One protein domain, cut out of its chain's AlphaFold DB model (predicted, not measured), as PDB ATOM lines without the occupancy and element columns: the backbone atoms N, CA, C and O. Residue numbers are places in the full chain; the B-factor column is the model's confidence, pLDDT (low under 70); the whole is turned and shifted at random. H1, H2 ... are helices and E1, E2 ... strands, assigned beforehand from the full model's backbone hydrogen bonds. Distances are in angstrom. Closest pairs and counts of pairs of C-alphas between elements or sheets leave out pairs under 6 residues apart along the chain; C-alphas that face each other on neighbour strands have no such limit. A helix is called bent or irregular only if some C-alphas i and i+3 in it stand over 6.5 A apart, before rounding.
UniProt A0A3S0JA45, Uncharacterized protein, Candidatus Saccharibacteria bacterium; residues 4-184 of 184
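AT A GLANCE: This is residues 4 to 184 of the 184 residues of an uncharacterized protein of Candidatus Saccharibacteria bacterium (UniProt A0A3S0JA45). A small parallel sheet, E2 E1 E3 E4, stands in the middle, with H1, H2 and H7 over one face and H6 over the other. H4 packs side by side on H6, and the long helix H8 runs past the edge strand E4. The 181 printed residues hold four named strands and eight named helices, in the order E1 H1 E2 H2 H3 H4 H5 E3 H6 E4 H7 H8, and the class is mixed, helices and strands. The whole is compact, with a radius of gyration of the C-alphas of 15.9 A, and spans 50 by 36 by 32 A.

IN THESE COORDINATES: Find C-alpha 4 at (155.461, 162.310, 197.673), where strand E1 begins; it runs 16.1 A through residues 4 to 9. Helix H1, residues 15 to 24, is 14.3 A long, strand E2, residues 28 to 31, is 10.0 A, and helix H2, residues 33 to 41, is 12.2 A. H3, residues 49 to 54, measures 7.5 A. Look for C-alpha 65 at (131.574, 147.902, 196.323): from there H4, residues 65 to 84, runs 28.9 A with a kink of 31 degrees near residue 73; it is neither bent nor irregular, but only just, with C-alphas 76 and 79 6.3 A apart. H5, residues 86 to 91, is 8.6 A long, and strand E3, residues 97 to 103, is 16.8 A. H6, residues 112 to 126, is 22.1 A and irregular, with C-alphas 114 and 117 7.7 A apart. E4, residues 131 to 133, spans 6.4 A. H7, residues 136 to 147, is 17.4 A and also irregular, with C-alphas 137 and 140 7.7 A apart. H8, residues 153 to 182, covers 43.4 A and ends at C-alpha 182 at (136.013, 129.696, 210.258).

HOW THE PARTS SIT: Start at the sheet, where neighbours are parallel and E2 and E4 are the edge strands. E2 and E1 bring N 5 and O 28 to 2.8 A, E1 and E3 bring N 8 and O 101 to 2.8 A, and E3 and E4 bring N 100 and O 131 to 2.8 A. E1, H1, E2 and E3, H6, E4 are strand-helix-strand units, two parallel neighbour strands joined through a helix, each with a right-handed crossover. The sheet makes three layers, helices on both its faces: H1 and H7 on one, H6 on the other. H1 lies over E2 and E1 at a height over the sheet of 9.2 A, and H7 over E3 and E4 at 9.4 A. These two helices touch at a shallow tilt of 14 degrees, the same way, closest at the C-alphas of Leu 18 and Ile 139, 5.7 A. H2, on the same face, stands up from the sheet. H6 and H4 touch at a shallow tilt of 1 degree, the same way, with the C-alphas of Ala 72 and Gly 117 3.7 A apart. H4 and H5 touch only at the corner, and H3 only grazes the sheet with residues 49 to 51. H7 and H8 form a helical hairpin, and H8 is over none of the strands; its closest C-alpha to E4 is that of Ile 159, 5.1 A from that of Leu 131. Every O i to N i+4 pair is within hydrogen-bond range in H1, H2, H3 and H5, against 13 of 16 in H4, 8 of 11 in H6, 6 of 8 in H7 and 25 of 26 in H8.

THE WHOLE: The C-alphas of Pro 149 and Thr 184 are the two farthest apart, 49.8 A. The printed part has no cut and no long link. The mean pLDDT of the printed part is 71.6, and 72 residues are under 70, among them residues 53 to 98 and 107 to 117.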
ATOM      1  N   ASN A   4     156.859 162.705 197.590       78.06
ATOM      2  CA  ASN A   4     155.461 162.310 197.673       78.06
ATOM      3  C   ASN A   4     155.269 161.307 198.818       78.06
ATOM      4  O   ASN A   4     156.013 160.319 198.934       78.06
ATOM      5  N   VAL A   5     154.262 161.552 199.653       82.50
ATOM      6  CA  VAL A   5     153.833 160.666 200.739       82.50
ATOM      7  C   VAL A   5     152.420 160.184 200.459       82.50
ATOM      8  O   VAL A   5     151.516 160.983 200.245       82.50
ATOM      9  N   LEU A   6     152.236 158.867 200.467       83.62
ATOM     10  CA  LEU A   6     150.930 158.246 200.286       83.62
ATOM     11  C   LEU A   6     150.223 158.079 201.628       83.62
ATOM     12  O   LEU A   6     150.832 157.573 202.568       83.62
ATOM     13  N   VAL A   7     148.935 158.405 201.703       85.38
ATOM     14  CA  VAL A   7     148.120 158.252 202.911       85.38
ATOM     15  C   VAL A   7     146.828 157.495 202.598       85.38
ATOM     16  O   VAL A   7     146.012 157.911 201.781       85.38
ATOM     17  N   SER A   8     146.622 156.365 203.271       83.44
ATOM     18  CA  SER A   8     145.392 155.572 203.218       83.44
ATOM     19  C   SER A   8     145.138 154.933 204.581       83.44
ATOM     20  O   SER A   8     145.631 153.851 204.881       83.44
ATOM     21  N   SER A   9     144.414 155.632 205.450       83.81
ATOM     22  CA  SER A   9     144.261 155.220 206.846       83.81
ATOM     23  C   SER A   9     142.795 154.999 207.195       83.81
ATOM     24  O   SER A   9     141.972 155.904 207.054       83.81
ATOM     25  N   SER A  10     142.460 153.807 207.684       81.12
ATOM     26  CA  SER A  10     141.220 153.544 208.423       81.12
ATOM     27  C   SER A  10     141.162 154.304 209.757       81.12
ATOM     28  O   SER A  10     140.077 154.648 210.218       81.12
ATOM     29  N   ILE A  11     142.317 154.620 210.353       84.00
ATOM     30  CA  ILE A  11     142.434 155.338 211.625       84.00
ATOM     31  C   ILE A  11     142.551 156.835 211.334       84.00
ATOM     32  O   ILE A  11     143.514 157.281 210.707       84.00
ATOM     33  N   LYS A  12     141.548 157.612 211.751       86.00
ATOM     34  CA  LYS A  12     141.481 159.061 211.483       86.00
ATOM     35  C   LYS A  12     142.032 159.915 212.619       86.00
ATOM     36  O   LYS A  12     142.456 161.040 212.383       86.00
ATOM     37  N   GLU A  13     142.034 159.381 213.831       87.38
ATOM     38  CA  GLU A  13     142.552 160.069 215.010       87.38
ATOM     39  C   GLU A  13     144.068 160.277 214.890       87.38
ATOM     40  O   GLU A  13     144.799 159.340 214.570       87.38
ATOM     41  N   GLY A  14     144.540 161.513 215.082       86.44
ATOM     42  CA  GLY A  14     145.951 161.880 214.907       86.44
ATOM     43  C   GLY A  14     146.417 162.002 213.447       86.44
ATOM     44  O   GLY A  14     147.577 162.336 213.193       86.44
ATOM     45  N   LEU A  15     145.556 161.685 212.469       88.12
ATOM     46  CA  LEU A  15     145.921 161.689 211.051       88.12
ATOM     47  C   LEU A  15     146.160 163.111 210.507       88.12
ATOM     48  O   LEU A  15     147.163 163.293 209.812       88.12
ATOM     49  N   PRO A  16     145.317 164.124 210.801       92.12
ATOM     50  CA  PRO A  16     145.590 165.498 210.380       92.12
ATOM     51  C   PRO A  16     146.898 166.056 210.951       92.12
ATOM     52  O   PRO A  16     147.643 166.715 210.230       92.12
ATOM     53  N   GLU A  17     147.221 165.757 212.210       90.44
ATOM     54  CA  GLU A  17     148.455 166.191 212.870       90.44
ATOM     55  C   GLU A  17     149.682 165.583 212.184       90.44
ATOM     56  O   GLU A  17     150.612 166.303 211.820       90.44
ATOM     57  N   LEU A  18     149.648 164.272 211.917       87.88
ATOM     58  CA  LEU A  18     150.681 163.573 211.150       87.88
ATOM     59  C   LEU A  18     150.894 164.205 209.775       87.88
ATOM     60  O   LEU A  18     152.027 164.468 209.373       87.88
ATOM     61  N   VAL A  19     149.813 164.450 209.039       90.38
ATOM     62  CA  VAL A  19     149.900 164.999 207.683       90.38
ATOM     63  C   VAL A  19     150.349 166.460 207.689       90.38
ATOM     64  O   VAL A  19     151.120 166.853 206.815       90.38
ATOM     65  N   SER A  20     149.950 167.247 208.689       91.12
ATOM     66  CA  SER A  20     150.434 168.618 208.868       91.12
ATOM     67  C   SER A  20     151.952 168.652 209.054       91.12
ATOM     68  O   SER A  20     152.637 169.401 208.359       91.12
ATOM     69  N   GLU A  21     152.502 167.784 209.906       89.50
ATOM     70  CA  GLU A  21     153.951 167.668 210.121       89.50
ATOM     71  C   GLU A  21     154.710 167.277 208.842       89.50
ATOM     72  O   GLU A  21     155.808 167.777 208.574       89.50
ATOM     73  N   ILE A  22     154.127 166.399 208.026       87.75
ATOM     74  CA  ILE A  22     154.686 165.997 206.728       87.75
ATOM     75  C   ILE A  22     154.684 167.185 205.754       87.75
ATOM     76  O   ILE A  22     155.707 167.473 205.128       87.75
ATOM     77  N   ALA A  23     153.569 167.915 205.666       88.94
ATOM     78  CA  ALA A  23     153.426 169.072 204.787       88.94
ATOM     79  C   ALA A  23     154.358 170.232 205.184       88.94
ATOM     80  O   ALA A  23     154.975 170.850 204.317       88.94
ATOM     81  N   GLN A  24     154.541 170.489 206.486       89.19
ATOM     82  CA  GLN A  24     155.470 171.510 206.997       89.19
ATOM     83  C   GLN A  24     156.932 171.249 206.600       89.19
ATOM     84  O   GLN A  24     157.717 172.187 206.476       89.19
ATOM     85  N   ARG A  25     157.296 169.988 206.339       85.94
ATOM     86  CA  ARG A  25     158.618 169.587 205.824       85.94
ATOM     87  C   ARG A  25     158.746 169.727 204.303       85.94
ATOM     88  O   ARG A  25     159.781 169.383 203.736       85.94
ATOM     89  N   GLY A  26     157.718 170.254 203.636       86.88
ATOM     90  CA  GLY A  26     157.703 170.464 202.191       86.88
ATOM     91  C   GLY A  26     157.486 169.178 201.398       86.88
ATOM     92  O   GLY A  26     157.971 169.071 200.273       86.88
ATOM     93  N   HIS A  27     156.812 168.188 201.984       85.62
ATOM     94  CA  HIS A  27     156.392 166.981 201.278       85.62
ATOM     95  C   HIS A  27     154.968 167.127 200.749       85.62
ATOM     96  O   HIS A  27     154.099 167.694 201.409       85.62
ATOM     97  N   GLU A  28     154.737 166.578 199.563       86.31
ATOM     98  CA  GLU A  28     153.413 166.518 198.953       86.31
ATOM     99  C   GLU A  28     152.681 165.269 199.434       86.31
ATOM    100  O   GLU A  28     153.262 164.185 199.553       86.31
ATOM    101  N   VAL A  29     151.392 165.421 199.724       87.81
ATOM    102  CA  VAL A  29     150.573 164.362 200.309       87.81
ATOM    103  C   VAL A  29     149.559 163.906 199.277       87.81
ATOM    104  O   VAL A  29     148.697 164.672 198.849       87.81
ATOM    105  N   LEU A  30     149.658 162.634 198.908       85.50
ATOM    106  CA  LEU A  30     148.709 161.946 198.052       85.50
ATOM    107  C   LEU A  30     147.826 161.056 198.935       85.50
ATOM    108  O   LEU A  30     148.342 160.289 199.748       85.50
ATOM    109  N   SER A  31     146.508 161.134 198.795       85.38
ATOM    110  CA  SER A  31     145.559 160.441 199.672       85.38
ATOM    111  C   SER A  31     144.418 159.797 198.882       85.38
ATOM    112  O   SER A  31     144.179 160.152 197.730       85.38
ATOM    113  N   PHE A  32     143.717 158.843 199.501       78.19
ATOM    114  CA  PHE A  32     142.565 158.153 198.908       78.19
ATOM    115  C   PHE A  32     141.272 158.399 199.690       78.19
ATOM    116  O   PHE A  32     141.249 158.251 200.923       78.19
ATOM    117  N   GLY A  33     140.188 158.687 198.960       75.94
ATOM    118  CA  GLY A  33     138.799 158.636 199.428       75.94
ATOM    119  C   GLY A  33     138.591 159.291 200.795       75.94
ATOM    120  O   GLY A  33     139.058 160.396 201.047       75.94
ATOM    121  N   GLY A  34     137.992 158.563 201.745       80.06
ATOM    122  CA  GLY A  34     137.696 159.107 203.078       80.06
ATOM    123  C   GLY A  34     138.911 159.600 203.882       80.06
ATOM    124  O   GLY A  34     138.744 160.302 204.879       80.06
ATOM    125  N   SER A  35     140.150 159.238 203.520       85.88
ATOM    126  CA  SER A  35     141.349 159.884 204.086       85.88
ATOM    127  C   SER A  35     141.564 161.269 203.482       85.88
ATOM    128  O   SER A  35     141.845 162.199 204.227       85.88
ATOM    129  N   ALA A  36     141.391 161.427 202.167       87.81
ATOM    130  CA  ALA A  36     141.446 162.723 201.496       87.81
ATOM    131  C   ALA A  36     140.346 163.669 202.004       87.81
ATOM    132  O   ALA A  36     140.651 164.823 202.301       87.81
ATOM    133  N   ASP A  37     139.129 163.162 202.229       86.81
ATOM    134  CA  ASP A  37     138.022 163.940 202.809       86.81
ATOM    135  C   ASP A  37     138.352 164.438 204.220       86.81
ATOM    136  O   ASP A  37     138.185 165.616 204.530       86.81
ATOM    137  N   THR A  38     138.870 163.547 205.075       90.25
ATOM    138  CA  THR A  38     139.251 163.887 206.458       90.25
ATOM    139  C   THR A  38     140.319 164.982 206.479       90.25
ATOM    140  O   THR A  38     140.228 165.929 207.256       90.25
ATOM    141  N   LEU A  39     141.333 164.862 205.620       92.06
ATOM    142  CA  LEU A  39     142.460 165.793 205.567       92.06
ATOM    143  C   LEU A  39     142.056 167.144 204.968       92.06
ATOM    144  O   LEU A  39     142.381 168.186 205.535       92.06
ATOM    145  N   SER A  40     141.281 167.129 203.883       91.06
ATOM    146  CA  SER A  40     140.732 168.344 203.270       91.06
ATOM    147  C   SER A  40     139.792 169.076 204.229       91.06
ATOM    148  O   SER A  40     139.870 170.296 204.361       91.06
ATOM    149  N   GLY A  41     138.951 168.341 204.966       90.56
ATOM    150  CA  GLY A  41     138.078 168.893 206.005       90.56
ATOM    151  C   GLY A  41     138.838 169.535 207.171       90.56
ATOM    152  O   GLY A  41     138.326 170.460 207.799       90.56
ATOM    153  N   ALA A  42     140.077 169.103 207.421       92.62
ATOM    154  CA  ALA A  42     140.992 169.726 208.377       92.62
ATOM    155  C   ALA A  42     141.770 170.929 207.794       92.62
ATOM    156  O   ALA A  42     142.625 171.495 208.473       92.62
ATOM    157  N   GLY A  43     141.492 171.329 206.547       92.88
ATOM    158  CA  GLY A  43     142.150 172.451 205.872       92.88
ATOM    159  C   GLY A  43     143.539 172.131 205.314       92.88
ATOM    160  O   GLY A  43     144.292 173.053 205.007       92.88
ATOM    161  N   LEU A  44     143.900 170.850 205.194       92.94
ATOM    162  CA  LEU A  44     145.187 170.429 204.642       92.94
ATOM    163  C   LEU A  44     145.106 170.300 203.120       92.94
ATOM    164  O   LEU A  44     144.165 169.720 202.580       92.94
ATOM    165  N   THR A  45     146.134 170.789 202.429       91.00
ATOM    166  CA  THR A  45     146.286 170.576 200.989       91.00
ATOM    167  C   THR A  45     146.718 169.137 200.737       91.00
ATOM    168  O   THR A  45     147.842 168.756 201.067       91.00
ATOM    169  N   VAL A  46     145.834 168.344 200.139       89.94
ATOM    170  CA  VAL A  46     146.113 166.963 199.741       89.94
ATOM    171  C   VAL A  46     145.663 166.722 198.312       89.94
ATOM    172  O   VAL A  46     144.658 167.269 197.857       89.94
ATOM    173  N   THR A  47     146.397 165.868 197.616       86.50
ATOM    174  CA  THR A  47     146.006 165.370 196.306       86.50
ATOM    175  C   THR A  47     145.152 164.121 196.482       86.50
ATOM    176  O   THR A  47     145.652 163.088 196.931       86.50
ATOM    177  N   ASP A  48     143.872 164.201 196.128       83.62
ATOM    178  CA  ASP A  48     143.000 163.028 196.077       83.62
ATOM    179  C   ASP A  48     143.270 162.226 194.798       83.62
ATOM    180  O   ASP A  48     142.917 162.635 193.689       83.62
ATOM    181  N   ILE A  49     143.897 161.060 194.962       75.75
ATOM    182  CA  ILE A  49     144.256 160.176 193.852       75.75
ATOM    183  C   ILE A  49     142.998 159.630 193.157       75.75
ATOM    184  O   ILE A  49     143.004 159.449 191.939       75.75
ATOM    185  N   GLU A  50     141.918 159.357 193.892       71.50
ATOM    186  CA  GLU A  50     140.699 158.787 193.303       71.50
ATOM    187  C   GLU A  50     139.982 159.819 192.439       71.50
ATOM    188  O   GLU A  50     139.638 159.541 191.286       71.50
ATOM    189  N   ALA A  51     139.827 161.036 192.960       70.31
ATOM    190  CA  ALA A  51     139.233 162.126 192.204       70.31
ATOM    191  C   ALA A  51     140.095 162.495 190.987       70.31
ATOM    192  O   ALA A  51     139.574 162.602 189.876       70.31
ATOM    193  N   GLN A  52     141.412 162.638 191.171       71.50
ATOM    194  CA  GLN A  52     142.303 163.131 190.122       71.50
ATOM    195  C   GLN A  52     142.550 162.115 189.004       71.50
ATOM    196  O   GLN A  52     142.567 162.500 187.837       71.50
ATOM    197  N   TYR A  53     142.741 160.833 189.331       64.88
ATOM    198  CA  TYR A  53     143.142 159.831 188.336       64.88
ATOM    199  C   TYR A  53     141.999 158.941 187.859       64.88
ATOM    200  O   TYR A  53     142.129 158.310 186.809       64.88
ATOM    201  N   LEU A  54     140.885 158.875 188.596       59.50
ATOM    202  CA  LEU A  54     139.759 157.996 188.256       59.50
ATOM    203  C   LEU A  54     138.451 158.734 188.005       59.50
ATOM    204  O   LEU A  54     137.495 158.107 187.547       59.50
ATOM    205  N   GLY A  55     138.372 160.024 188.344       58.16
ATOM    206  CA  GLY A  55     137.103 160.751 188.340       58.16
ATOM    207  C   GLY A  55     136.081 160.160 189.321       58.16
ATOM    208  O   GLY A  55     134.873 160.294 189.117       58.16
ATOM    209  N   VAL A  56     136.545 159.463 190.365       60.06
ATOM    210  CA  VAL A  56     135.685 158.898 191.410       60.06
ATOM    211  C   VAL A  56     135.657 159.886 192.569       60.06
ATOM    212  O   VAL A  56     136.525 159.867 193.430       60.06
ATOM    213  N   GLY A  57     134.679 160.791 192.541       59.19
ATOM    214  CA  GLY A  57     134.362 161.689 193.653       59.19
ATOM    215  C   GLY A  57     133.226 161.161 194.544       59.19
ATOM    216  O   GLY A  57     132.646 160.114 194.242       59.19
ATOM    217  N   PRO A  58     132.861 161.892 195.611       56.03
ATOM    218  CA  PRO A  58     131.795 161.503 196.540       56.03
ATOM    219  C   PRO A  58     130.418 161.315 195.874       56.03
ATOM    220  O   PRO A  58     129.653 160.458 196.305       56.03
ATOM    221  N   ASP A  59     130.140 162.029 194.779       57.97
ATOM    222  CA  ASP A  59     128.901 161.887 193.992       57.97
ATOM    223  C   ASP A  59     129.003 160.840 192.867       57.97
ATOM    224  O   ASP A  59     128.107 160.703 192.029       57.97
ATOM    225  N   SER A  60     130.121 160.116 192.788       56.31
ATOM    226  CA  SER A  60     130.353 159.159 191.717       56.31
ATOM    227  C   SER A  60     129.442 157.939 191.885       56.31
ATOM    228  O   SER A  60     129.422 157.340 192.963       56.31
ATOM    229  N   PRO A  61     128.766 157.469 190.817       49.84
ATOM    230  CA  PRO A  61     128.012 156.213 190.852       49.84
ATOM    231  C   PRO A  61     128.909 155.005 191.153       49.84
ATOM    232  O   PRO A  61     128.420 153.918 191.431       49.84
ATOM    233  N   TRP A  62     130.226 155.204 191.109       48.78
ATOM    234  CA  TRP A  62     131.229 154.218 191.457       48.78
ATOM    235  C   TRP A  62     131.527 154.146 192.953       48.78
ATOM    236  O   TRP A  62     132.290 153.275 193.318       48.78
ATOM    237  N   ALA A  63     130.967 154.980 193.835       53.12
ATOM    238  CA  ALA A  63     131.317 155.012 195.267       53.12
ATOM    239  C   ALA A  63     131.041 153.704 196.059       53.12
ATOM    240  O   ALA A  63     131.386 153.611 197.240       53.12
ATOM    241  N   ASP A  64     130.434 152.696 195.429       55.38
ATOM    242  CA  ASP A  64     130.013 151.429 196.023       55.38
ATOM    243  C   ASP A  64     131.091 150.316 195.989       55.38
ATOM    244  O   ASP A  64     132.280 150.551 195.761       55.38
ATOM    245  N   ALA A  65     130.688 149.068 196.262       47.97
ATOM    246  CA  ALA A  65     131.574 147.902 196.323       47.97
ATOM    247  C   ALA A  65     132.403 147.673 195.039       47.97
ATOM    248  O   ALA A  65     133.491 147.101 195.119       47.97
ATOM    249  N   SER A  66     131.948 148.169 193.880       53.22
ATOM    250  CA  SER A  66     132.707 148.112 192.625       53.22
ATOM    251  C   SER A  66     133.901 149.080 192.599       53.22
ATOM    252  O   SER A  66     134.929 148.761 191.994       53.22
ATOM    253  N   ALA A  67     133.846 150.213 193.320       54.41
ATOM    254  CA  ALA A  67     135.040 151.028 193.561       54.41
ATOM    255  C   ALA A  67     136.051 150.313 194.436       54.41
ATOM    256  O   ALA A  67     137.228 150.618 194.331       54.41
ATOM    257  N   LEU A  68     135.646 149.393 195.309       53.38
ATOM    258  CA  LEU A  68     136.598 148.730 196.189       53.38
ATOM    259  C   LEU A  68     137.541 147.791 195.419       53.38
ATOM    260  O   LEU A  68     138.756 147.850 195.609       53.38
ATOM    261  N   GLU A  69     136.996 146.980 194.511       56.56
ATOM    262  CA  GLU A  69     137.795 146.125 193.622       56.56
ATOM    263  C   GLU A  69     138.694 146.972 192.711       56.56
ATOM    264  O   GLU A  69     139.881 146.675 192.557       56.56
ATOM    265  N   ARG A  70     138.187 148.105 192.208       55.78
ATOM    266  CA  ARG A  70     139.001 149.056 191.437       55.78
ATOM    267  C   ARG A  70     140.051 149.772 192.273       55.78
ATOM    268  O   ARG A  70     141.148 149.978 191.781       55.78
ATOM    269  N   ARG A  71     139.779 150.122 193.531       58.97
ATOM    270  CA  ARG A  71     140.762 150.693 194.473       58.97
ATOM    271  C   ARG A  71     141.892 149.706 194.735       58.97
ATOM    272  O   ARG A  71     143.059 150.100 194.744       58.97
ATOM    273  N   ALA A  72     141.566 148.423 194.883       57.16
ATOM    274  CA  ALA A  72     142.559 147.362 194.985       57.16
ATOM    275  C   ALA A  72     143.376 147.219 193.691       57.16
ATOM    276  O   ALA A  72     144.603 147.116 193.753       57.16
ATOM    277  N   GLU A  73     142.739 147.300 192.519       55.88
ATOM    278  CA  GLU A  73     143.450 147.406 191.243       55.88
ATOM    279  C   GLU A  73     144.324 148.667 191.174       55.88
ATOM    280  O   GLU A  73     145.483 148.556 190.787       55.88
ATOM    281  N   LEU A  74     143.875 149.837 191.642       56.28
ATOM    282  CA  LEU A  74     144.729 151.025 191.750       56.28
ATOM    283  C   LEU A  74     145.935 150.764 192.631       56.28
ATOM    284  O   LEU A  74     147.037 151.131 192.256       56.28
ATOM    285  N   GLY A  75     145.775 150.123 193.784       56.62
ATOM    286  CA  GLY A  75     146.928 149.778 194.612       56.62
ATOM    287  C   GLY A  75     147.937 148.916 193.879       56.62
ATOM    288  O   GLY A  75     149.143 149.130 194.006       56.62
ATOM    289  N   ARG A  76     147.446 148.007 193.035       54.62
ATOM    290  CA  ARG A  76     148.271 147.134 192.196       54.62
ATOM    291  C   ARG A  76     148.845 147.828 190.960       54.62
ATOM    292  O   ARG A  76     149.901 147.401 190.510       54.62
ATOM    293  N   PHE A  77     148.204 148.861 190.414       52.12
ATOM    294  CA  PHE A  77     148.619 149.515 189.165       52.12
ATOM    295  C   PHE A  77     149.259 150.885 189.379       52.12
ATOM    296  O   PHE A  77     150.294 151.170 188.786       52.12
ATOM    297  N   VAL A  78     148.681 151.722 190.233       54.62
ATOM    298  CA  VAL A  78     149.159 153.071 190.537       54.62
ATOM    299  C   VAL A  78     150.465 152.997 191.311       54.62
ATOM    300  O   VAL A  78     151.442 153.535 190.826       54.62
ATOM    301  N   LEU A  79     150.593 152.259 192.418       57.22
ATOM    302  CA  LEU A  79     151.864 152.270 193.169       57.22
ATOM    303  C   LEU A  79     153.095 151.751 192.393       57.22
ATOM    304  O   LEU A  79     154.182 152.311 192.582       57.22
ATOM    305  N   PRO A  80     152.973 150.735 191.516       51.84
ATOM    306  CA  PRO A  80     154.060 150.358 190.611       51.84
ATOM    307  C   PRO A  80     154.286 151.350 189.461       51.84
ATOM    308  O   PRO A  80     155.435 151.615 189.119       51.84
ATOM    309  N   ARG A  81     153.237 151.968 188.896       51.22
ATOM    310  CA  ARG A  81     153.390 153.024 187.870       51.22
ATOM    311  C   ARG A  81     153.982 154.316 188.442       51.22
ATOM    312  O   ARG A  81     154.843 154.916 187.822       51.22
ATOM    313  N   LEU A  82     153.659 154.654 189.687       51.31
ATOM    314  CA  LEU A  82     154.308 155.691 190.500       51.31
ATOM    315  C   LEU A  82     155.772 155.381 190.841       51.31
ATOM    316  O   LEU A  82     156.447 156.194 191.473       51.31
ATOM    317  N   ARG A  83     156.255 154.184 190.496       47.56
ATOM    318  CA  ARG A  83     157.655 153.783 190.631       47.56
ATOM    319  C   ARG A  83     158.385 153.831 189.290       47.56
ATOM    320  O   ARG A  83     159.493 154.353 189.253       47.56
ATOM    321  N   ASP A  84     157.765 153.305 188.232       49.69
ATOM    322  CA  ASP A  84     158.473 152.941 186.998       49.69
ATOM    323  C   ASP A  84     157.850 153.506 185.704       49.69
ATOM    324  O   ASP A  84     158.415 153.286 184.635       49.69
ATOM    325  N   ASP A  85     156.711 154.210 185.757       52.16
ATOM    326  CA  ASP A  85     156.059 154.787 184.573       52.16
ATOM    327  C   ASP A  85     156.477 156.259 184.390       52.16
ATOM    328  O   ASP A  85     156.038 157.123 185.154       52.16
ATOM    329  N   PRO A  86     157.318 156.580 183.388       50.00
ATOM    330  CA  PRO A  86     157.838 157.929 183.194       50.00
ATOM    331  C   PRO A  86     156.751 158.966 182.890       50.00
ATOM    332  O   PRO A  86     156.948 160.137 183.197       50.00
ATOM    333  N   ALA A  87     155.621 158.562 182.298       52.97
ATOM    334  CA  ALA A  87     154.530 159.478 181.969       52.97
ATOM    335  C   ALA A  87     153.754 159.875 183.230       52.97
ATOM    336  O   ALA A  87     153.527 161.057 183.474       52.97
ATOM    337  N   VAL A  88     153.444 158.897 184.083       53.78
ATOM    338  CA  VAL A  88     152.775 159.134 185.371       53.78
ATOM    339  C   VAL A  88     153.704 159.868 186.346       53.78
ATOM    340  O   VAL A  88     153.272 160.766 187.064       53.78
ATOM    341  N   LEU A  89     154.999 159.538 186.351       49.50
ATOM    342  CA  LEU A  89     156.005 160.262 187.129       49.50
ATOM    343  C   LEU A  89     156.143 161.716 186.666       49.50
ATOM    344  O   LEU A  89     156.233 162.597 187.516       49.50
ATOM    345  N   ALA A  90     156.110 161.983 185.357       49.25
ATOM    346  CA  ALA A  90     156.158 163.342 184.822       49.25
ATOM    347  C   ALA A  90     154.920 164.171 185.211       49.25
ATOM    348  O   ALA A  90     155.066 165.347 185.541       49.25
ATOM    349  N   GLU A  91     153.729 163.563 185.243       50.91
ATOM    350  CA  GLU A  91     152.494 164.211 185.717       50.91
ATOM    351  C   GLU A  91     152.503 164.498 187.229       50.91
ATOM    352  O   GLU A  91     151.901 165.472 187.671       50.91
ATOM    353  N   LEU A  92     153.228 163.701 188.021       47.88
ATOM    354  CA  LEU A  92     153.380 163.858 189.477       47.88
ATOM    355  C   LEU A  92     154.655 164.597 189.901       47.88
ATOM    356  O   LEU A  92     155.150 164.426 191.019       47.88
ATOM    357  N   GLY A  93     155.232 165.389 188.997       42.47
ATOM    358  CA  GLY A  93     156.392 166.224 189.308       42.47
ATOM    359  C   GLY A  93     157.683 165.439 189.582       42.47
ATOM    360  O   GLY A  93     158.551 165.912 190.310       42.47
ATOM    361  N   ASN A  94     157.830 164.241 189.007       39.22
ATOM    362  CA  ASN A  94     159.001 163.355 189.085       39.22
ATOM    363  C   ASN A  94     159.389 162.882 190.499       39.22
ATOM    364  O   ASN A  94     160.503 162.387 190.704       39.22
ATOM    365  N   SER A  95     158.494 162.989 191.481       53.22
ATOM    366  CA  SER A  95     158.800 162.620 192.865       53.22
ATOM    367  C   SER A  95     158.262 161.223 193.181       53.22
ATOM    368  O   SER A  95     157.073 161.022 193.416       53.22
ATOM    369  N   ALA A  96     159.136 160.213 193.186       62.88
ATOM    370  CA  ALA A  96     158.756 158.861 193.601       62.88
ATOM    371  C   ALA A  96     158.179 158.876 195.030       62.88
ATOM    372  O   ALA A  96     158.738 159.543 195.902       62.88
ATOM    373  N   ILE A  97     157.115 158.105 195.300       68.31
ATOM    374  CA  ILE A  97     156.614 157.931 196.675       68.31
ATOM    375  C   ILE A  97     157.731 157.341 197.538       68.31
ATOM    376  O   ILE A  97     158.277 156.288 197.201       68.31
ATOM    377  N   GLN A  98     158.054 157.999 198.651       69.56
ATOM    378  CA  GLN A  98     159.122 157.572 199.565       69.56
ATOM    379  C   GLN A  98     158.590 156.986 200.879       69.56
ATOM    380  O   GLN A  98     159.284 156.200 201.530       69.56
ATOM    381  N   VAL A  99     157.372 157.370 201.266       75.12
ATOM    382  CA  VAL A  99     156.702 156.942 202.497       75.12
ATOM    383  C   VAL A  99     155.236 156.649 202.192       75.12
ATOM    384  O   VAL A  99     154.605 157.374 201.421       75.12
ATOM    385  N   ALA A 100     154.705 155.588 202.793       79.50
ATOM    386  CA  ALA A 100     153.296 155.238 202.747       79.50
ATOM    387  C   ALA A 100     152.745 155.056 204.171       79.50
ATOM    388  O   ALA A 100     153.213 154.220 204.940       79.50
ATOM    389  N   VAL A 101     151.729 155.831 204.525       82.75
ATOM    390  CA  VAL A 101     150.968 155.693 205.768       82.75
ATOM    391  C   VAL A 101     149.704 154.913 205.433       82.75
ATOM    392  O   VAL A 101     148.794 155.452 204.807       82.75
ATOM    393  N   ILE A 102     149.673 153.627 205.782       80.50
ATOM    394  CA  ILE A 102     148.591 152.710 205.426       80.50
ATOM    395  C   ILE A 102     148.112 151.953 206.664       80.50
ATOM    396  O   ILE A 102     148.814 151.065 207.141       80.50
ATOM    397  N   SER A 103     146.897 152.230 207.140       80.31
ATOM    398  CA  SER A 103     146.272 151.442 208.209       80.31
ATOM    399  C   SER A 103     145.110 150.615 207.672       80.31
ATOM    400  O   SER A 103     144.206 151.132 207.016       80.31
ATOM    401  N   LEU A 104     145.123 149.325 208.003       75.38
ATOM    402  CA  LEU A 104     144.031 148.418 207.655       75.38
ATOM    403  C   LEU A 104     142.816 148.636 208.574       75.38
ATOM    404  O   LEU A 104     142.966 148.874 209.775       75.38
ATOM    405  N   ARG A 105     141.609 148.560 208.024       74.38
ATOM    406  CA  ARG A 105     140.321 148.505 208.728       74.38
ATOM    407  C   ARG A 105     140.291 147.327 209.691       74.38
ATOM    408  O   ARG A 105     140.852 146.266 209.414       74.38
ATOM    409  N   ASN A 106     139.606 147.499 210.820       71.75
ATOM    410  CA  ASN A 106     139.414 146.405 211.763       71.75
ATOM    411  C   ASN A 106     138.411 145.389 211.179       71.75
ATOM    412  O   ASN A 106     137.225 145.710 211.069       71.75
ATOM    413  N   PRO A 107     138.841 144.157 210.852       66.12
ATOM    414  CA  PRO A 107     137.983 143.187 210.182       66.12
ATOM    415  C   PRO A 107     136.859 142.653 211.077       66.12
ATOM    416  O   PRO A 107     135.938 142.030 210.564       66.12
ATOM    417  N   THR A 108     136.910 142.858 212.401       66.31
ATOM    418  CA  THR A 108     135.840 142.426 213.320       66.31
ATOM    419  C   THR A 108     134.713 143.443 213.458       66.31
ATOM    420  O   THR A 108     133.647 143.097 213.953       66.31
ATOM    421  N   LEU A 109     134.958 144.701 213.084       63.72
ATOM    422  CA  LEU A 109     133.973 145.785 213.159       63.72
ATOM    423  C   LEU A 109     133.349 146.084 211.791       63.72
ATOM    424  O   LEU A 109     132.294 146.708 211.719       63.72
ATOM    425  N   GLU A 110     133.985 145.632 210.711       62.59
ATOM    426  CA  GLU A 110     133.618 145.946 209.333       62.59
ATOM    427  C   GLU A 110     133.665 144.690 208.454       62.59
ATOM    428  O   GLU A 110     134.320 143.708 208.792       62.59
ATOM    429  N   ASN A 111     132.988 144.703 207.300       60.50
ATOM    430  CA  ASN A 111     133.040 143.577 206.366       60.50
ATOM    431  C   ASN A 111     134.501 143.339 205.916       60.50
ATOM    432  O   ASN A 111     135.077 144.212 205.270       60.50
ATOM    433  N   PRO A 112     135.106 142.168 206.182       55.06
ATOM    434  CA  PRO A 112     136.527 141.917 205.930       55.06
ATOM    435  C   PRO A 112     136.918 141.931 204.445       55.06
ATOM    436  O   PRO A 112     138.103 142.008 204.131       55.06
ATOM    437  N   ARG A 113     135.947 141.887 203.519       56.06
ATOM    438  CA  ARG A 113     136.197 142.126 202.087       56.06
ATOM    439  C   ARG A 113     136.553 143.587 201.782       56.06
ATOM    440  O   ARG A 113     137.095 143.845 200.719       56.06
ATOM    441  N   LEU A 114     136.277 144.525 202.696       55.50
ATOM    442  CA  LEU A 114     136.418 145.973 202.492       55.50
ATOM    443  C   LEU A 114     137.860 146.490 202.462       55.50
ATOM    444  O   LEU A 114     138.049 147.685 202.264       55.50
ATOM    445  N   ASP A 115     138.872 145.643 202.660       66.00
ATOM    446  CA  ASP A 115     140.243 146.135 202.836       66.00
ATOM    447  C   ASP A 115     141.328 145.364 202.074       66.00
ATOM    448  O   ASP A 115     142.525 145.504 202.329       66.00
ATOM    449  N   GLU A 116     140.919 144.592 201.064       65.38
ATOM    450  CA  GLU A 116     141.848 143.951 200.124       65.38
ATOM    451  C   GLU A 116     142.709 144.988 199.374       65.38
ATOM    452  O   GLU A 116     143.872 144.724 199.059       65.38
ATOM    453  N   GLY A 117     142.188 146.205 199.171       65.50
ATOM    454  CA  GLY A 117     142.956 147.331 198.634       65.50
ATOM    455  C   GLY A 117     144.059 147.821 199.575       65.50
ATOM    456  O   GLY A 117     145.182 148.043 199.125       65.50
ATOM    457  N   GLY A 118     143.788 147.894 200.883       70.25
ATOM    458  CA  GLY A 118     144.786 148.214 201.908       70.25
ATOM    459  C   GLY A 118     145.978 147.255 201.884       70.25
ATOM    460  O   GLY A 118     147.134 147.683 201.877       70.25
ATOM    461  N   LEU A 119     145.708 145.952 201.770       72.62
ATOM    462  CA  LEU A 119     146.748 144.924 201.634       72.62
ATOM    463  C   LEU A 119     147.559 145.069 200.342       72.62
ATOM    464  O   LEU A 119     148.783 144.914 200.365       72.62
ATOM    465  N   ALA A 120     146.901 145.388 199.226       69.94
ATOM    466  CA  ALA A 120     147.587 145.647 197.965       69.94
ATOM    467  C   ALA A 120     148.529 146.859 198.068       69.94
ATOM    468  O   ALA A 120     149.660 146.788 197.581       69.94
ATOM    469  N   TYR A 121     148.112 147.933 198.751       70.44
ATOM    470  CA  TYR A 121     148.961 149.104 198.984       70.44
ATOM    471  C   TYR A 121     150.189 148.763 199.831       70.44
ATOM    472  O   TYR A 121     151.302 149.158 199.480       70.44
ATOM    473  N   ILE A 122     150.011 147.989 200.908       73.00
ATOM    474  CA  ILE A 122     151.116 147.537 201.767       73.00
ATOM    475  C   ILE A 122     152.119 146.710 200.953       73.00
ATOM    476  O   ILE A 122     153.316 147.001 200.961       73.00
ATOM    477  N   ALA A 123     151.641 145.723 200.189       68.88
ATOM    478  CA  ALA A 123     152.496 144.871 199.363       68.88
ATOM    479  C   ALA A 123     153.274 145.673 198.300       68.88
ATOM    480  O   ALA A 123     154.464 145.437 198.075       68.88
ATOM    481  N   ALA A 124     152.627 146.651 197.664       64.06
ATOM    482  CA  ALA A 124     153.267 147.505 196.668       64.06
ATOM    483  C   ALA A 124     154.279 148.490 197.284       64.06
ATOM    484  O   ALA A 124     155.305 148.792 196.664       64.06
ATOM    485  N   ALA A 125     154.030 148.981 198.501       66.44
ATOM    486  CA  ALA A 125     154.958 149.853 199.210       66.44
ATOM    487  C   ALA A 125     156.249 149.114 199.618       66.44
ATOM    488  O   ALA A 125     157.342 149.644 199.395       66.44
ATOM    489  N   LEU A 126     156.134 147.866 200.089       65.19
ATOM    490  CA  LEU A 126     157.272 147.004 200.450       65.19
ATOM    491  C   LEU A 126     158.199 146.706 199.267       65.19
ATOM    492  O   LEU A 126     159.415 146.838 199.379       65.19
ATOM    493  N   ASN A 127     157.635 146.409 198.092       59.53
ATOM    494  CA  ASN A 127     158.411 146.174 196.866       59.53
ATOM    495  C   ASN A 127     159.211 147.407 196.385       59.53
ATOM    496  O   ASN A 127     159.977 147.308 195.424       59.53
ATOM    497  N   GLY A 128     159.021 148.577 197.004       56.94
ATOM    498  CA  GLY A 128     159.752 149.811 196.713       56.94
ATOM    499  C   GLY A 128     160.769 150.237 197.777       56.94
ATOM    500  O   GLY A 128     161.376 151.290 197.594       56.94
ATOM    501  N   GLY A 129     160.942 149.485 198.876       56.00
ATOM    502  CA  GLY A 129     161.808 149.889 199.997       56.00
ATOM    503  C   GLY A 129     161.315 151.150 200.716       56.00
ATOM    504  O   GLY A 129     162.114 151.996 201.118       56.00
ATOM    505  N   ARG A 130     159.992 151.323 200.797       70.12
ATOM    506  CA  ARG A 130     159.337 152.501 201.380       70.12
ATOM    507  C   ARG A 130     158.963 152.221 202.826       70.12
ATOM    508  O   ARG A 130     158.579 151.107 203.165       70.12
ATOM    509  N   LEU A 131     159.008 153.258 203.657       69.56
ATOM    510  CA  LEU A 131     158.471 153.176 205.010       69.56
ATOM    511  C   LEU A 131     156.953 152.953 204.930       69.56
ATOM    512  O   LEU A 131     156.259 153.794 204.356       69.56
ATOM    513  N   VAL A 132     156.460 151.859 205.518       70.81
ATOM    514  CA  VAL A 132     155.024 151.599 205.699       70.81
ATOM    515  C   VAL A 132     154.663 151.765 207.165       70.81
ATOM    516  O   VAL A 132     155.261 151.140 208.038       70.81
ATOM    517  N   VAL A 133     153.676 152.610 207.433       73.94
ATOM    518  CA  VAL A 133     153.251 152.970 208.790       73.94
ATOM    519  C   VAL A 133     151.796 152.590 208.951       73.94
ATOM    520  O   VAL A 133     150.978 153.002 208.135       73.94
ATOM    521  N   THR A 134     151.465 151.826 209.988       74.81
ATOM    522  CA  THR A 134     150.114 151.274 210.164       74.81
ATOM    523  C   THR A 134     149.290 151.986 211.223       74.81
ATOM    524  O   THR A 134     148.124 151.640 211.403       74.81
ATOM    525  N   HIS A 135     149.872 152.959 211.928       75.50
ATOM    526  CA  HIS A 135     149.179 153.712 212.963       75.50
ATOM    527  C   HIS A 135     149.712 155.162 213.087       75.50
ATOM    528  O   HIS A 135     150.925 155.369 212.983       75.50
ATOM    529  N   PRO A 136     148.847 156.178 213.309       70.81
ATOM    530  CA  PRO A 136     149.261 157.586 213.418       70.81
ATOM    531  C   PRO A 136     150.219 157.914 214.579       70.81
ATOM    532  O   PRO A 136     151.013 158.846 214.474       70.81
ATOM    533  N   ASP A 137     150.223 157.120 215.656       77.44
ATOM    534  CA  ASP A 137     151.170 157.250 216.788       77.44
ATOM    535  C   ASP A 137     152.651 157.084 216.389       77.44
ATOM    536  O   ASP A 137     153.560 157.458 217.131       77.44
ATOM    537  N   GLN A 138     152.916 156.566 215.190       76.69
ATOM    538  CA  GLN A 138     154.255 156.419 214.631       76.69
ATOM    539  C   GLN A 138     154.769 157.710 213.969       76.69
ATOM    540  O   GLN A 138     155.789 157.671 213.280       76.69
ATOM    541  N   ILE A 139     154.111 158.855 214.183       75.25
ATOM    542  CA  ILE A 139     154.503 160.174 213.664       75.25
ATOM    543  C   ILE A 139     155.995 160.476 213.830       75.25
ATOM    544  O   ILE A 139     156.651 160.860 212.866       75.25
ATOM    545  N   GLY A 140     156.575 160.187 215.000       77.44
ATOM    546  CA  GLY A 140     158.004 160.404 215.249       77.44
ATOM    547  C   GLY A 140     158.915 159.579 214.330       77.44
ATOM    548  O   GLY A 140     159.945 160.075 213.875       77.44
ATOM    549  N   LEU A 141     158.518 158.347 213.997       79.56
ATOM    550  CA  LEU A 141     159.239 157.478 213.063       79.56
ATOM    551  C   LEU A 141     159.117 157.989 211.622       79.56
ATOM    552  O   LEU A 141     160.107 158.003 210.893       79.56
ATOM    553  N   VAL A 142     157.922 158.450 211.235       77.50
ATOM    554  CA  VAL A 142     157.662 159.043 209.914       77.50
ATOM    555  C   VAL A 142     158.523 160.279 209.701       77.50
ATOM    556  O   VAL A 142     159.281 160.335 208.733       77.50
ATOM    557  N   CYS A 143     158.462 161.232 210.633       78.81
ATOM    558  CA  CYS A 143     159.270 162.445 210.594       78.81
ATOM    559  C   CYS A 143     160.764 162.109 210.568       78.81
ATOM    560  O   CYS A 143     161.476 162.601 209.701       78.81
ATOM    561  N   SER A 144     161.222 161.179 211.416       80.75
ATOM    562  CA  SER A 144     162.628 160.757 211.435       80.75
ATOM    563  C   SER A 144     163.093 160.196 210.090       80.75
ATOM    564  O   SER A 144     164.208 160.478 209.659       80.75
ATOM    565  N   VAL A 145     162.261 159.419 209.392       78.62
ATOM    566  CA  VAL A 145     162.596 158.897 208.057       78.62
ATOM    567  C   VAL A 145     162.623 160.001 207.003       78.62
ATOM    568  O   VAL A 145     163.493 159.971 206.129       78.62
ATOM    569  N   LEU A 146     161.696 160.957 207.074       77.88
ATOM    570  CA  LEU A 146     161.607 162.083 206.143       77.88
ATOM    571  C   LEU A 146     162.768 163.075 206.310       77.88
ATOM    572  O   LEU A 146     163.300 163.549 205.307       77.88
ATOM    573  N   ASP A 147     163.231 163.292 207.542       80.75
ATOM    574  CA  ASP A 147     164.357 164.183 207.859       80.75
ATOM    575  C   ASP A 147     165.713 163.622 207.374       80.75
ATOM    576  O   ASP A 147     166.700 164.353 207.258       80.75
ATOM    577  N   HIS A 148     165.783 162.325 207.050       74.12
ATOM    578  CA  HIS A 148     166.990 161.695 206.515       74.12
ATOM    579  C   HIS A 148     166.969 161.616 204.980       74.12
ATOM    580  O   HIS A 148     165.986 161.144 204.392       74.12
ATOM    581  N   PRO A 149     168.090 161.935 204.300       67.69
ATOM    582  CA  PRO A 149     168.219 161.721 202.865       67.69
ATOM    583  C   PRO A 149     167.917 160.272 202.470       67.69
ATOM    584  O   PRO A 149     168.219 159.319 203.205       67.69
ATOM    585  N   ALA A 150     167.342 160.106 201.279       63.66
ATOM    586  CA  ALA A 150     167.075 158.794 200.704       63.66
ATOM    587  C   ALA A 150     168.362 157.944 200.666       63.66
ATOM    588  O   ALA A 150     169.444 158.451 200.378       63.66
ATOM    589  N   ARG A 151     168.233 156.636 200.931       65.75
ATOM    590  CA  ARG A 151     169.326 155.637 200.887       65.75
ATOM    591  C   ARG A 151     170.449 155.809 201.922       65.75
ATOM    592  O   ARG A 151     171.531 155.253 201.750       65.75
ATOM    593  N   THR A 152     170.209 156.520 203.022       72.12
ATOM    594  CA  THR A 152     171.131 156.512 204.169       72.12
ATOM    595  C   THR A 152     170.962 155.246 205.014       72.12
ATOM    596  O   THR A 152     169.862 154.704 205.134       72.12
ATOM    597  N   ARG A 153     172.052 154.769 205.637       72.81
ATOM    598  CA  ARG A 153     172.025 153.589 206.524       72.81
ATOM    599  C   ARG A 153     171.048 153.776 207.691       72.81
ATOM    600  O   ARG A 153     170.300 152.857 207.998       72.81
ATOM    601  N   SER A 154     171.019 154.974 208.278       76.06
ATOM    602  CA  SER A 154     170.096 155.331 209.362       76.06
ATOM    603  C   SER A 154     168.634 155.227 208.925       76.06
ATOM    604  O   SER A 154     167.822 154.640 209.630       76.06
ATOM    605  N   ARG A 155     168.302 155.703 207.716       75.25
ATOM    606  CA  ARG A 155     166.950 155.583 207.154       75.25
ATOM    607  C   ARG A 155     166.553 154.130 206.900       75.25
ATOM    608  O   ARG A 155     165.428 153.754 207.202       75.25
ATOM    609  N   MET A 156     167.470 153.308 206.385       73.19
ATOM    610  CA  MET A 156     167.206 151.881 206.168       73.19
ATOM    611  C   MET A 156     166.909 151.140 207.475       73.19
ATOM    612  O   MET A 156     166.012 150.307 207.502       73.19
ATOM    613  N   GLN A 157     167.611 151.466 208.563       78.81
ATOM    614  CA  GLN A 157     167.358 150.860 209.872       78.81
ATOM    615  C   GLN A 157     165.957 151.201 210.406       78.81
ATOM    616  O   GLN A 157     165.243 150.309 210.854       78.81
ATOM    617  N   LEU A 158     165.527 152.459 210.264       75.94
ATOM    618  CA  LEU A 158     164.173 152.889 210.635       75.94
ATOM    619  C   LEU A 158     163.084 152.211 209.787       75.94
ATOM    620  O   LEU A 158     162.015 151.887 210.300       75.94
ATOM    621  N   ILE A 159     163.349 151.973 208.497       75.88
ATOM    622  CA  ILE A 159     162.430 151.231 207.622       75.88
ATOM    623  C   ILE A 159     162.286 149.784 208.108       75.88
ATOM    624  O   ILE A 159     161.159 149.322 208.246       75.88
ATOM    625  N   TYR A 160     163.382 149.103 208.458       77.38
ATOM    626  CA  TYR A 160     163.318 147.741 209.005       77.38
ATOM    627  C   TYR A 160     162.514 147.656 210.312       77.38
ATOM    628  O   TYR A 160     161.706 146.744 210.483       77.38
ATOM    629  N   GLU A 161     162.685 148.617 211.223       76.19
ATOM    630  CA  GLU A 161     161.910 148.669 212.475       76.19
ATOM    631  C   GLU A 161     160.404 148.869 212.221       76.19
ATOM    632  O   GLU A 161     159.555 148.320 212.930       76.19
ATOM    633  N   ALA A 162     160.051 149.634 211.187       75.38
ATOM    634  CA  ALA A 162     158.665 149.818 210.776       75.38
ATOM    635  C   ALA A 162     158.079 148.581 210.086       75.38
ATOM    636  O   ALA A 162     156.915 148.244 210.317       75.38
ATOM    637  N   GLU A 163     158.881 147.894 209.267       78.81
ATOM    638  CA  GLU A 163     158.487 146.664 208.578       78.81
ATOM    639  C   GLU A 163     158.053 145.588 209.574       78.81
ATOM    640  O   GLU A 163     157.030 144.941 209.355       78.81
ATOM    641  N   GLU A 164     158.752 145.434 210.702       81.31
ATOM    642  CA  GLU A 164     158.360 144.469 211.734       81.31
ATOM    643  C   GLU A 164     156.958 144.776 212.294       81.31
ATOM    644  O   GLU A 164     156.094 143.895 212.361       81.31
ATOM    645  N   ARG A 165     156.685 146.040 212.640       79.62
ATOM    646  CA  ARG A 165     155.368 146.462 213.155       79.62
ATOM    647  C   ARG A 165     154.266 146.274 212.117       79.62
ATOM    648  O   ARG A 165     153.184 145.783 212.443       79.62
ATOM    649  N   MET A 166     154.553 146.596 210.861       82.50
ATOM    650  CA  MET A 166     153.628 146.400 209.749       82.50
ATOM    651  C   MET A 166     153.347 144.908 209.493       82.50
ATOM    652  O   MET A 166     152.191 144.528 209.273       82.50
ATOM    653  N   GLN A 167     154.358 144.035 209.573       81.31
ATOM    654  CA  GLN A 167     154.176 142.583 209.470       81.31
ATOM    655  C   GLN A 167     153.289 142.060 210.601       81.31
ATOM    656  O   GLN A 167     152.380 141.262 210.353       81.31
ATOM    657  N   GLN A 168     153.497 142.537 211.831       83.44
ATOM    658  CA  GLN A 168     152.644 142.190 212.968       83.44
ATOM    659  C   GLN A 168     151.197 142.658 212.756       83.44
ATOM    660  O   GLN A 168     150.274 141.874 212.994       83.44
ATOM    661  N   HIS A 169     150.991 143.887 212.271       80.75
ATOM    662  CA  HIS A 169     149.665 144.434 211.954       80.75
ATOM    663  C   HIS A 169     148.940 143.588 210.903       80.75
ATOM    664  O   HIS A 169     147.837 143.095 211.144       80.75
ATOM    665  N   THR A 170     149.609 143.315 209.784       80.06
ATOM    666  CA  THR A 170     149.080 142.495 208.685       80.06
ATOM    667  C   THR A 170     148.754 141.075 209.156       80.06
ATOM    668  O   THR A 170     147.677 140.548 208.884       80.06
ATOM    669  N   SER A 171     149.639 140.464 209.948       83.38
ATOM    670  CA  SER A 171     149.430 139.121 210.503       83.38
ATOM    671  C   SER A 171     148.260 139.056 211.488       83.38
ATOM    672  O   SER A 171     147.582 138.030 211.584       83.38
ATOM    673  N   ARG A 172     148.017 140.119 212.266       83.69
ATOM    674  CA  ARG A 172     146.833 140.217 213.139       83.69
ATOM    675  C   ARG A 172     145.561 140.313 212.306       83.69
ATOM    676  O   ARG A 172     144.622 139.568 212.576       83.69
ATOM    677  N   TRP A 173     145.565 141.152 211.273       81.88
ATOM    678  CA  TRP A 173     144.434 141.307 210.362       81.88
ATOM    679  C   TRP A 173     144.071 139.984 209.674       81.88
ATOM    680  O   TRP A 173     142.934 139.530 209.781       81.88
ATOM    681  N   VAL A 174     145.049 139.298 209.067       80.50
ATOM    682  CA  VAL A 174     144.830 138.013 208.374       80.50
ATOM    683  C   VAL A 174     144.255 136.959 209.320       80.50
ATOM    684  O   VAL A 174     143.315 136.253 208.954       80.50
ATOM    685  N   ARG A 175     144.768 136.872 210.556       82.88
ATOM    686  CA  ARG A 175     144.238 135.946 211.569       82.88
ATOM    687  C   ARG A 175     142.802 136.270 211.962       82.88
ATOM    688  O   ARG A 175     141.997 135.351 212.070       82.88
ATOM    689  N   ALA A 176     142.473 137.545 212.150       79.94
ATOM    690  CA  ALA A 176     141.117 137.962 212.486       79.94
ATOM    691  C   ALA A 176     140.126 137.644 211.350       79.94
ATOM    692  O   ALA A 176     139.056 137.098 211.607       79.94
ATOM    693  N   VAL A 177     140.508 137.876 210.090       77.50
ATOM    694  CA  VAL A 177     139.696 137.484 208.925       77.50
ATOM    695  C   VAL A 177     139.522 135.970 208.834       77.50
ATOM    696  O   VAL A 177     138.413 135.498 208.589       77.50
ATOM    697  N   ALA A 178     140.593 135.199 209.039       80.44
ATOM    698  CA  ALA A 178     140.524 133.740 209.026       80.44
ATOM    699  C   ALA A 178     139.596 133.203 210.127       80.44
ATOM    700  O   ALA A 178     138.794 132.312 209.856       80.44
ATOM    701  N   ALA A 179     139.654 133.778 211.333       81.44
ATOM    702  CA  ALA A 179     138.767 133.419 212.436       81.44
ATOM    703  C   ALA A 179     137.293 133.666 212.083       81.44
ATOM    704  O   ALA A 179     136.484 132.758 212.238       81.44
ATOM    705  N   LEU A 180     136.967 134.836 211.522       78.44
ATOM    706  CA  LEU A 180     135.602 135.173 211.091       78.44
ATOM    707  C   LEU A 180     135.066 134.221 210.012       78.44
ATOM    708  O   LEU A 180     133.885 133.882 210.022       78.44
ATOM    709  N   ARG A 181     135.930 133.778 209.089       75.06
ATOM    710  CA  ARG A 181     135.580 132.820 208.025       75.06
ATOM    711  C   ARG A 181     135.455 131.373 208.519       75.06
ATOM    712  O   ARG A 181     134.823 130.575 207.845       75.06
ATOM    713  N   GLY A 182     136.081 131.028 209.645       66.94
ATOM    714  CA  GLY A 182     136.013 129.696 210.258       66.94
ATOM    715  C   GLY A 182     134.870 129.517 211.265       66.94
ATOM    716  O   GLY A 182     134.656 128.409 211.741       66.94
ATOM    717  N   THR A 183     134.159 130.596 211.608       56.62
ATOM    718  CA  THR A 183     132.994 130.602 212.518       56.62
ATOM    719  C   THR A 183     131.633 130.513 211.811       56.62
ATOM    720  O   THR A 183     130.604 130.647 212.471       56.62
ATOM    721  N   THR A 184     131.615 130.292 210.495       45.31
ATOM    722  CA  THR A 184     130.421 129.979 209.681       45.31
ATOM    723  C   THR A 184     130.394 128.511 209.307       45.31
ATOM    724  O   THR A 184     129.303 127.911 209.385       45.31
TER     725      THR A 184